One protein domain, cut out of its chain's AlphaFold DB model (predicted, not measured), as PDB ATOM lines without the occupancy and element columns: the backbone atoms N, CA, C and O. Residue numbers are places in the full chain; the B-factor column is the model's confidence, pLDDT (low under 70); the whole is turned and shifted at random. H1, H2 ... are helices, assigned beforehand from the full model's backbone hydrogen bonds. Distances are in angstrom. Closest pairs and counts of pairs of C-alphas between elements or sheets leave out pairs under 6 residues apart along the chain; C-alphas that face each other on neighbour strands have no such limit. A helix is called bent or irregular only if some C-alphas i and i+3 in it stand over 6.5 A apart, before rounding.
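Overview. This is residues 213 to 285 of the 1008 residues of an uncharacterized protein of Elusimicrobia bacterium GWB2_63_22 (UniProt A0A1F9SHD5). Three short helices, H1, H2 and H3, make a small, loosely built up-and-down bundle, their centres set in a triangle. The fourth, H4, sits on the side of H2 away from H1, at a slant and with few contacts, and a tail follows it whose residues 280 to 285 stick out free at the far end. The printed part has 73 residues with four named helices, in the order H1, H2, H3, H4, and no named strand; its class is all helix, with 48 residues in the helices. The whole is loose, with a radius of gyration of the C-alphas of 14.3 A, and elongated, spanning 47 by 30 by 19 A.

Along the chain. The four helices have 12 residues each. H2 is residues 229 to 240, 16.8 A from first to last C-alpha; it is neither bent nor irregular, but only just: C-alphas 230 and 233 are 6.4 A apart. H1 is residues 214 to 225, 16.6 A long, and C-alpha 214 is at (-32.423, -16.469, 84.640). H3 is residues 245 to 256, 17.0 A long. H4 is residues 264 to 275, 16.2 A long, and C-alpha 275 is at (-35.962, 7.333, 77.357).

Arrangement. H2 is the hub, touching the three other helices. H1 and H2 form a helical hairpin, opposite ways at a shallow tilt of 22 degrees; H1 touches H2 with residues 220 to 225 alone, and their closest C-alphas, of Trp 224 and Ala 232, are 5.7 A apart. H2 and H3 form a second helical hairpin, opposite ways at a steep tilt of 45 degrees, with residues 236 to 240 of H2 touching residues 247 to 251 of H3; the C-alphas of Leu 240 and Ala 247 are closest, at 5.2 A. H1 and H3 only just touch, with 3 pairs of C-alphas within 8 A, the closest being Ser 217 and Lys 246 at 7.1 A; they run the same way at a shallow tilt of 29 degrees. H2 and H4 also only just touch, with 3 such pairs, the closest being Ala 237 and Leu 267 at 6.2 A; they run the same way at a steep tilt of 52 degrees. H4 is apart from H1 and from H3. In H1 and H3 every O i to N i+4 pair is within hydrogen-bond range; in H2 6 of 8 are, and in H4 7 of 8.

Size, cuts and confidence. The C-alphas farthest apart, of Glu 215 and Val 285, are 47.7 A from each other. The printed part has no cut. The links H1 to H2 and H2 to H3 are tight, and H3 to H4, with 7 residues between, is short. The mean pLDDT of the printed part is 74.1; residues 228 to 231, 257 to 261 and 272 to 285 are under 70.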
ATOM      1  N   SER A 213     -30.358 -12.073  83.881       89.81
ATOM      2  CA  SER A 213     -30.063 -13.514  83.886       89.81
ATOM      3  C   SER A 213     -31.280 -14.304  84.386       89.81
ATOM      4  O   SER A 213     -32.171 -13.734  85.019       89.81
ATOM      5  N   LYS A 214     -31.330 -15.620  84.131       89.19
ATOM      6  CA  LYS A 214     -32.423 -16.469  84.640       89.19
ATOM      7  C   LYS A 214     -32.495 -16.415  86.171       89.19
ATOM      8  O   LYS A 214     -33.544 -16.103  86.713       89.19
ATOM      9  N   GLU A 215     -31.363 -16.624  86.842       89.62
ATOM     10  CA  GLU A 215     -31.247 -16.543  88.304       89.62
ATOM     11  C   GLU A 215     -31.736 -15.189  88.849       89.62
ATOM     12  O   GLU A 215     -32.475 -15.129  89.827       89.62
ATOM     13  N   LEU A 216     -31.384 -14.090  88.176       87.56
ATOM     14  CA  LEU A 216     -31.792 -12.748  88.576       87.56
ATOM     15  C   LEU A 216     -33.293 -12.501  88.324       87.56
ATOM     16  O   LEU A 216     -33.949 -11.871  89.145       87.56
ATOM     17  N   SER A 217     -33.869 -13.066  87.256       90.25
ATOM     18  CA  SER A 217     -35.325 -13.117  87.020       90.25
ATOM     19  C   SER A 217     -36.072 -13.953  88.070       90.25
ATOM     20  O   SER A 217     -37.228 -13.676  88.400       90.25
ATOM     21  N   ASP A 218     -35.441 -14.999  88.605       89.50
ATOM     22  CA  ASP A 218     -35.988 -15.826  89.685       89.50
ATOM     23  C   ASP A 218     -35.992 -15.062  91.029       89.50
ATOM     24  O   ASP A 218     -37.014 -15.075  91.722       89.50
ATOM     25  N   LYS A 219     -34.940 -14.284  91.329       87.12
ATOM     26  CA  LYS A 219     -34.884 -13.362  92.485       87.12
ATOM     27  C   LYS A 219     -35.879 -12.202  92.369       87.12
ATOM     28  O   LYS A 219     -36.734 -12.038  93.231       87.12
ATOM     29  N   TYR A 220     -35.892 -11.462  91.251       87.06
ATOM     30  CA  TYR A 220     -36.858 -10.367  91.024       87.06
ATOM     31  C   TYR A 220     -38.320 -10.812  91.212       87.06
ATOM     32  O   TYR A 220     -39.106 -10.095  91.831       87.06
ATOM     33  N   PHE A 221     -38.684 -12.007  90.735       88.19
ATOM     34  CA  PHE A 221     -40.013 -12.584  90.959       88.19
ATOM     35  C   PHE A 221     -40.294 -12.885  92.438       88.19
ATOM     36  O   PHE A 221     -41.385 -12.599  92.932       88.19
ATOM     37  N   THR A 222     -39.311 -13.445  93.143       86.19
ATOM     38  CA  THR A 222     -39.408 -13.801  94.566       86.19
ATOM     39  C   THR A 222     -39.531 -12.550  95.439       86.19
ATOM     40  O   THR A 222     -40.432 -12.472  96.275       86.19
ATOM     41  N   ALA A 223     -38.708 -11.532  95.186       80.75
ATOM     42  CA  ALA A 223     -38.811 -10.221  95.812       80.75
ATOM     43  C   ALA A 223     -40.187  -9.579  95.569       80.75
ATOM     44  O   ALA A 223     -40.862  -9.228  96.537       80.75
ATOM     45  N   TRP A 224     -40.645  -9.494  94.310       83.56
ATOM     46  CA  TRP A 224     -41.958  -8.937  93.950       83.56
ATOM     47  C   TRP A 224     -43.110  -9.620  94.699       83.56
ATOM     48  O   TRP A 224     -43.912  -8.946  95.349       83.56
ATOM     49  N   LYS A 225     -43.157 -10.959  94.659       82.69
ATOM     50  CA  LYS A 225     -44.207 -11.781  95.281       82.69
ATOM     51  C   LYS A 225     -44.312 -11.573  96.798       82.69
ATOM     52  O   LYS A 225     -45.389 -11.735  97.365       82.69
ATOM     53  N   ASN A 226     -43.207 -11.201  97.444       77.62
ATOM     54  CA  ASN A 226     -43.117 -11.001  98.890       77.62
ATOM     55  C   ASN A 226     -43.348  -9.536  99.331       77.62
ATOM     56  O   ASN A 226     -43.257  -9.235 100.526       77.62
ATOM     57  N   MET A 227     -43.647  -8.606  98.412       74.88
ATOM     58  CA  MET A 227     -43.937  -7.206  98.750       74.88
ATOM     59  C   MET A 227     -45.406  -6.962  99.122       74.88
ATOM     60  O   MET A 227     -46.332  -7.571  98.594       74.88
ATOM     61  N   LYS A 228     -45.635  -5.983 100.008       66.94
ATOM     62  CA  LYS A 228     -46.986  -5.475 100.302       66.94
ATOM     63  C   LYS A 228     -47.550  -4.752  99.070       66.94
ATOM     64  O   LYS A 228     -46.811  -4.070  98.362       66.94
ATOM     65  N   SER A 229     -48.863  -4.857  98.857       61.03
ATOM     66  CA  SER A 229     -49.560  -4.458  97.617       61.03
ATOM     67  C   SER A 229     -49.266  -3.040  97.108       61.03
ATOM     68  O   SER A 229     -49.165  -2.844  95.902       61.03
ATOM     69  N   TYR A 230     -49.076  -2.068  98.007       56.78
ATOM     70  CA  TYR A 230     -48.660  -0.700  97.663       56.78
ATOM     71  C   TYR A 230     -47.311  -0.657  96.918       56.78
ATOM     72  O   TYR A 230     -47.206   0.000  95.889       56.78
ATOM     73  N   SER A 231     -46.300  -1.390  97.395       68.31
ATOM     74  CA  SER A 231     -44.941  -1.371  96.830       68.31
ATOM     75  C   SER A 231     -44.773  -2.300  95.622       68.31
ATOM     76  O   SER A 231     -43.941  -2.043  94.752       68.31
ATOM     77  N   ALA A 232     -45.555  -3.383  95.557       76.25
ATOM     78  CA  ALA A 232     -45.445  -4.403  94.511       76.25
ATOM     79  C   ALA A 232     -45.724  -3.854  93.095       76.25
ATOM     80  O   ALA A 232     -45.154  -4.343  92.120       76.25
ATOM     81  N   LYS A 233     -46.565  -2.815  92.978       79.25
ATOM     82  CA  LYS A 233     -46.882  -2.131  91.714       79.25
ATOM     83  C   LYS A 233     -45.665  -1.413  91.118       79.25
ATOM     84  O   LYS A 233     -45.318  -1.655  89.963       79.25
ATOM     85  N   ASP A 234     -45.008  -0.573  91.912       76.00
ATOM     86  CA  ASP A 234     -43.844   0.210  91.481       76.00
ATOM     87  C   ASP A 234     -42.645  -0.706  91.185       76.00
ATOM     88  O   ASP A 234     -41.898  -0.488  90.228       76.00
ATOM     89  N   PHE A 235     -42.499  -1.787  91.961       81.25
ATOM     90  CA  PHE A 235     -41.499  -2.821  91.701       81.25
ATOM     91  C   PHE A 235     -41.763  -3.558  90.380       81.25
ATOM     92  O   PHE A 235     -40.833  -3.756  89.602       81.25
ATOM     93  N   LEU A 236     -43.016  -3.930  90.083       84.12
ATOM     94  CA  LEU A 236     -43.368  -4.577  88.813       84.12
ATOM     95  C   LEU A 236     -43.089  -3.660  87.616       84.12
ATOM     96  O   LEU A 236     -42.534  -4.123  86.622       84.12
ATOM     97  N   ALA A 237     -43.387  -2.361  87.727       81.69
ATOM     98  CA  ALA A 237     -43.017  -1.378  86.708       81.69
ATOM     99  C   ALA A 237     -41.501  -1.377  86.455       81.69
ATOM    100  O   ALA A 237     -41.052  -1.505  85.317       81.69
ATOM    101  N   MET A 238     -40.706  -1.317  87.524       80.94
ATOM    102  CA  MET A 238     -39.246  -1.369  87.450       80.94
ATOM    103  C   MET A 238     -38.706  -2.688  86.893       80.94
ATOM    104  O   MET A 238     -37.732  -2.682  86.142       80.94
ATOM    105  N   TRP A 239     -39.345  -3.817  87.188       86.81
ATOM    106  CA  TRP A 239     -38.960  -5.112  86.636       86.81
ATOM    107  C   TRP A 239     -39.300  -5.220  85.139       86.81
ATOM    108  O   TRP A 239     -38.454  -5.652  84.356       86.81
ATOM    109  N   LEU A 240     -40.466  -4.728  84.701       85.94
ATOM    110  CA  LEU A 240     -40.843  -4.624  83.281       85.94
ATOM    111  C   LEU A 240     -39.830  -3.796  82.477       85.94
ATOM    112  O   LEU A 240     -39.423  -4.200  81.385       85.94
ATOM    113  N   LEU A 241     -39.360  -2.676  83.037       82.94
ATOM    114  CA  LEU A 241     -38.339  -1.821  82.421       82.94
ATOM    115  C   LEU A 241     -36.981  -2.530  82.189       82.94
ATOM    116  O   LEU A 241     -36.183  -2.053  81.378       82.94
ATOM    117  N   THR A 242     -36.707  -3.677  82.827       84.31
ATOM    118  CA  THR A 242     -35.504  -4.486  82.524       84.31
ATOM    119  C   THR A 242     -35.571  -5.166  81.148       84.31
ATOM    120  O   THR A 242     -34.526  -5.466  80.558       84.31
ATOM    121  N   GLY A 243     -36.784  -5.388  80.621       85.00
ATOM    122  CA  GLY A 243     -37.053  -6.193  79.427       85.00
ATOM    123  C   GLY A 243     -37.182  -7.702  79.685       85.00
ATOM    124  O   GLY A 243     -37.050  -8.488  78.745       85.00
ATOM    125  N   ASP A 244     -37.394  -8.125  80.935       90.81
ATOM    126  CA  ASP A 244     -37.603  -9.531  81.294       90.81
ATOM    127  C   ASP A 244     -38.968 -10.064  80.814       90.81
ATOM    128  O   ASP A 244     -40.026  -9.492  81.080       90.81
ATOM    129  N   LYS A 245     -38.949 -11.225  80.147       91.00
ATOM    130  CA  LYS A 245     -40.150 -11.942  79.697       91.00
ATOM    131  C   LYS A 245     -41.029 -12.419  80.856       91.00
ATOM    132  O   LYS A 245     -42.233 -12.557  80.655       91.00
ATOM    133  N   LYS A 246     -40.466 -12.689  82.041       93.38
ATOM    134  CA  LYS A 246     -41.262 -13.107  83.205       93.38
ATOM    135  C   LYS A 246     -42.065 -11.937  83.782       93.38
ATOM    136  O   LYS A 246     -43.256 -12.106  84.020       93.38
ATOM    137  N   ALA A 247     -41.458 -10.752  83.894       89.94
ATOM    138  CA  ALA A 247     -42.150  -9.526  84.304       89.94
ATOM    139  C   ALA A 247     -43.374  -9.234  83.420       89.94
ATOM    140  O   ALA A 247     -44.445  -8.910  83.927       89.94
ATOM    141  N   ILE A 248     -43.223  -9.401  82.098       89.75
ATOM    142  CA  ILE A 248     -44.299  -9.190  81.117       89.75
ATOM    143  C   ILE A 248     -45.472 -10.149  81.363       89.75
ATOM    144  O   ILE A 248     -46.609  -9.700  81.414       89.75
ATOM    145  N   ARG A 249     -45.210 -11.447  81.580       89.88
ATOM    146  CA  ARG A 249     -46.266 -12.432  81.883       89.88
ATOM    147  C   ARG A 249     -47.026 -12.087  83.162       89.88
ATOM    148  O   ARG A 249     -48.243 -11.970  83.122       89.88
ATOM    149  N   VAL A 250     -46.295 -11.825  84.247       89.19
ATOM    150  CA  VAL A 250     -46.864 -11.425  85.546       89.19
ATOM    151  C   VAL A 250     -47.758 -10.188  85.414       89.19
ATOM    152  O   VAL A 250     -48.803 -10.108  86.051       89.19
ATOM    153  N   TRP A 251     -47.378  -9.226  84.569       87.50
ATOM    154  CA  TRP A 251     -48.175  -8.025  84.335       87.50
ATOM    155  C   TRP A 251     -49.469  -8.290  83.553       87.50
ATOM    156  O   TRP A 251     -50.506  -7.772  83.957       87.50
ATOM    157  N   GLU A 252     -49.453  -9.119  82.505       85.69
ATOM    158  CA  GLU A 252     -50.675  -9.491  81.763       85.69
ATOM    159  C   GLU A 252     -51.619 -10.385  82.605       85.69
ATOM    160  O   GLU A 252     -52.844 -10.226  82.574       85.69
ATOM    161  N   GLU A 253     -51.058 -11.281  83.427       84.75
ATOM    162  CA  GLU A 253     -51.785 -12.102  84.411       84.75
ATOM    163  C   GLU A 253     -52.473 -11.221  85.476       84.75
ATOM    164  O   GLU A 253     -53.664 -11.368  85.756       84.75
ATOM    165  N   GLU A 254     -51.767 -10.230  86.025       82.00
ATOM    166  CA  GLU A 254     -52.350  -9.262  86.960       82.00
ATOM    167  C   GLU A 254     -53.403  -8.358  86.292       82.00
ATOM    168  O   GLU A 254     -54.472  -8.131  86.871       82.00
ATOM    169  N   LYS A 255     -53.144  -7.888  85.063       75.25
ATOM    170  CA  LYS A 255     -54.029  -7.011  84.272       75.25
ATOM    171  C   LYS A 255     -55.374  -7.668  83.958       75.25
ATOM    172  O   LYS A 255     -56.402  -6.994  83.992       75.25
ATOM    173  N   THR A 256     -55.385  -8.980  83.720       70.00
ATOM    174  CA  THR A 256     -56.613  -9.767  83.502       70.00
ATOM    175  C   THR A 256     -57.350 -10.127  84.801       70.00
ATOM    176  O   THR A 256     -58.555 -10.365  84.764       70.00
ATOM    177  N   SER A 257     -56.686 -10.091  85.963       69.12
ATOM    178  CA  SER A 257     -57.288 -10.430  87.269       69.12
ATOM    179  C   SER A 257     -58.174  -9.337  87.900       69.12
ATOM    180  O   SER A 257     -58.860  -9.592  88.892       69.12
ATOM    181  N   GLY A 258     -58.116  -8.100  87.391       58.28
ATOM    182  CA  GLY A 258     -58.856  -6.942  87.918       58.28
ATOM    183  C   GLY A 258     -58.309  -6.318  89.219       58.28
ATOM    184  O   GLY A 258     -58.866  -5.332  89.710       58.28
ATOM    185  N   LYS A 259     -57.212  -6.831  89.796       55.62
ATOM    186  CA  LYS A 259     -56.696  -6.431  91.126       55.62
ATOM    187  C   LYS A 259     -55.852  -5.138  91.156       55.62
ATOM    188  O   LYS A 259     -54.752  -5.118  91.697       55.62
ATOM    189  N   LYS A 260     -56.403  -4.010  90.684       56.59
ATOM    190  CA  LYS A 260     -55.852  -2.636  90.882       56.59
ATOM    191  C   LYS A 260     -54.341  -2.467  90.578       56.59
ATOM    192  O   LYS A 260     -53.633  -1.757  91.295       56.59
ATOM    193  N   THR A 261     -53.847  -3.094  89.518       66.75
ATOM    194  CA  THR A 261     -52.417  -3.148  89.172       66.75
ATOM    195  C   THR A 261     -51.966  -2.055  88.187       66.75
ATOM    196  O   THR A 261     -52.686  -1.089  87.928       66.75
ATOM    197  N   LEU A 262     -50.703  -2.118  87.742       74.31
ATOM    198  CA  LEU A 262     -50.033  -1.097  86.927       74.31
ATOM    199  C   LEU A 262     -50.732  -0.874  85.575       74.31
ATOM    200  O   LEU A 262     -50.770  -1.778  84.742       74.31
ATOM    201  N   THR A 263     -51.228   0.341  85.334       79.25
ATOM    202  CA  THR A 263     -51.893   0.690  84.069       79.25
ATOM    203  C   THR A 263     -50.895   0.954  82.941       79.25
ATOM    204  O   THR A 263     -49.763   1.379  83.184       79.25
ATOM    205  N   ASP A 264     -51.334   0.794  81.688       80.88
ATOM    206  CA  ASP A 264     -50.527   1.093  80.495       80.88
ATOM    207  C   ASP A 264     -49.958   2.526  80.524       80.88
ATOM    208  O   ASP A 264     -48.779   2.748  80.258       80.88
ATOM    209  N   LYS A 265     -50.774   3.502  80.948       79.69
ATOM    210  CA  LYS A 265     -50.383   4.916  81.077       79.69
ATOM    211  C   LYS A 265     -49.286   5.146  82.125       79.69
ATOM    212  O   LYS A 265     -48.438   6.017  81.943       79.69
ATOM    213  N   GLU A 266     -49.296   4.386  83.216       76.12
ATOM    214  CA  GLU A 266     -48.240   4.445  84.231       76.12
ATOM    215  C   GLU A 266     -46.972   3.744  83.735       76.12
ATOM    216  O   GLU A 266     -45.880   4.280  83.904       76.12
ATOM    217  N   LEU A 267     -47.093   2.607  83.044       78.88
ATOM    218  CA  LEU A 267     -45.949   1.941  82.418       78.88
ATOM    219  C   LEU A 267     -45.269   2.834  81.359       78.88
ATOM    220  O   LEU A 267     -44.041   2.873  81.301       78.88
ATOM    221  N   GLU A 268     -46.027   3.612  80.577       79.06
ATOM    222  CA  GLU A 268     -45.457   4.626  79.673       79.06
ATOM    223  C   GLU A 268     -44.776   5.787  80.418       79.06
ATOM    224  O   GLU A 268     -43.705   6.227  80.003       79.06
ATOM    225  N   MET A 269     -45.303   6.237  81.564       73.94
ATOM    226  CA  MET A 269     -44.591   7.191  82.434       73.94
ATOM    227  C   MET A 269     -43.237   6.618  82.895       73.94
ATOM    228  O   MET A 269     -42.219   7.310  82.838       73.94
ATOM    229  N   TYR A 270     -43.200   5.340  83.283       72.56
ATOM    230  CA  TYR A 270     -41.969   4.642  83.664       72.56
ATOM    231  C   TYR A 270     -40.982   4.483  82.485       72.56
ATOM    232  O   TYR A 270     -39.780   4.697  82.657       72.56
ATOM    233  N   LYS A 271     -41.463   4.209  81.262       74.69
ATOM    234  CA  LYS A 271     -40.643   4.222  80.028       74.69
ATOM    235  C   LYS A 271     -40.133   5.630  79.674       74.69
ATOM    236  O   LYS A 271     -39.033   5.770  79.127       74.69
ATOM    237  N   GLY A 272     -40.877   6.676  80.035       66.62
ATOM    238  CA  GLY A 272     -40.452   8.076  79.954       66.62
ATOM    239  C   GLY A 272     -39.133   8.328  80.692       66.62
ATOM    240  O   GLY A 272     -38.200   8.879  80.107       66.62
ATOM    241  N   PHE A 273     -38.999   7.826  81.927       62.41
ATOM    242  CA  PHE A 273     -37.765   7.970  82.717       62.41
ATOM    243  C   PHE A 273     -36.541   7.286  82.075       62.41
ATOM    244  O   PHE A 273     -35.446   7.841  82.121       62.41
ATOM    245  N   LEU A 274     -36.701   6.125  81.423       63.66
ATOM    246  CA  LEU A 274     -35.596   5.478  80.688       63.66
ATOM    247  C   LEU A 274     -35.187   6.235  79.421       63.66
ATOM    248  O   LEU A 274     -34.003   6.304  79.081       63.66
ATOM    249  N   SER A 275     -36.175   6.729  78.675       58.84
ATOM    250  CA  SER A 275     -35.962   7.333  77.357       58.84
ATOM    251  C   SER A 275     -35.480   8.783  77.419       58.84
ATOM    252  O   SER A 275     -34.978   9.286  76.415       58.84
ATOM    253  N   GLY A 276     -35.633   9.457  78.565       52.22
ATOM    254  CA  GLY A 276     -35.414  10.902  78.703       52.22
ATOM    255  C   GLY A 276     -36.503  11.749  78.031       52.22
ATOM    256  O   GLY A 276     -36.418  12.973  78.035       52.22
ATOM    257  N   LYS A 277     -37.537  11.118  77.455       47.12
ATOM    258  CA  LYS A 277     -38.673  11.791  76.821       47.12
ATOM    259  C   LYS A 277     -39.827  11.920  77.814       47.12
ATOM    260  O   LYS A 277     -40.761  11.120  77.810       47.12
ATOM    261  N   THR A 278     -39.770  12.954  78.645       41.72
ATOM    262  CA  THR A 278     -40.916  13.448  79.429       41.72
ATOM    263  C   THR A 278     -41.437  14.774  78.860       41.72
ATOM    264  O   THR A 278     -40.812  15.359  77.980       41.72
ATOM    265  N   GLN A 279     -42.630  15.205  79.286       41.16
ATOM    266  CA  GLN A 279     -43.386  16.291  78.641       41.16
ATOM    267  C   GLN A 279     -42.603  17.618  78.528       41.16
ATOM    268  O   GLN A 279     -41.922  17.994  79.483       41.16
ATOM    269  N   PRO A 280     -42.739  18.367  77.410       36.31
ATOM    270  CA  PRO A 280     -42.037  19.633  77.212       36.31
ATOM    271  C   PRO A 280     -42.536  20.683  78.217       36.31
ATOM    272  O   PRO A 280     -43.649  21.199  78.116       36.31
ATOM    273  N   SER A 281     -41.705  20.982  79.216       40.31
ATOM    274  CA  SER A 281     -42.010  21.903  80.309       40.31
ATOM    275  C   SER A 281     -41.390  23.278  80.041       40.31
ATOM    276  O   SER A 281     -40.246  23.524  80.419       40.31
ATOM    277  N   ARG A 282     -42.202  24.182  79.470       42.47
ATOM    278  CA  ARG A 282     -41.835  25.521  78.952       42.47
ATOM    279  C   ARG A 282     -40.922  25.470  77.717       42.47
ATOM    280  O   ARG A 282     -40.313  24.452  77.411       42.47
ATOM    281  N   GLN A 283     -40.898  26.574  76.965       41.47
ATOM    282  CA  GLN A 283     -39.953  26.747  75.859       41.47
ATOM    283  C   GLN A 283     -38.517  26.745  76.411       41.47
ATOM    284  O   GLN A 283     -38.309  27.296  77.499       41.47
ATOM    285  N   PRO A 284     -37.534  26.177  75.687       48.19
ATOM    286  CA  PRO A 284     -36.134  26.343  76.047       48.19
ATOM    287  C   PRO A 284     -35.802  27.837  76.022       48.19
ATOM    288  O   PRO A 284     -36.056  28.523  75.029       48.19
ATOM    289  N   VAL A 285     -35.255  28.349  77.124       49.62
ATOM    290  CA  VAL A 285     -34.712  29.710  77.150       49.62
ATOM    291  C   VAL A 285     -33.512  29.719  76.200       49.62
ATOM    292  O   VAL A 285     -32.644  28.856  76.363       49.62
TER     293      VAL A 285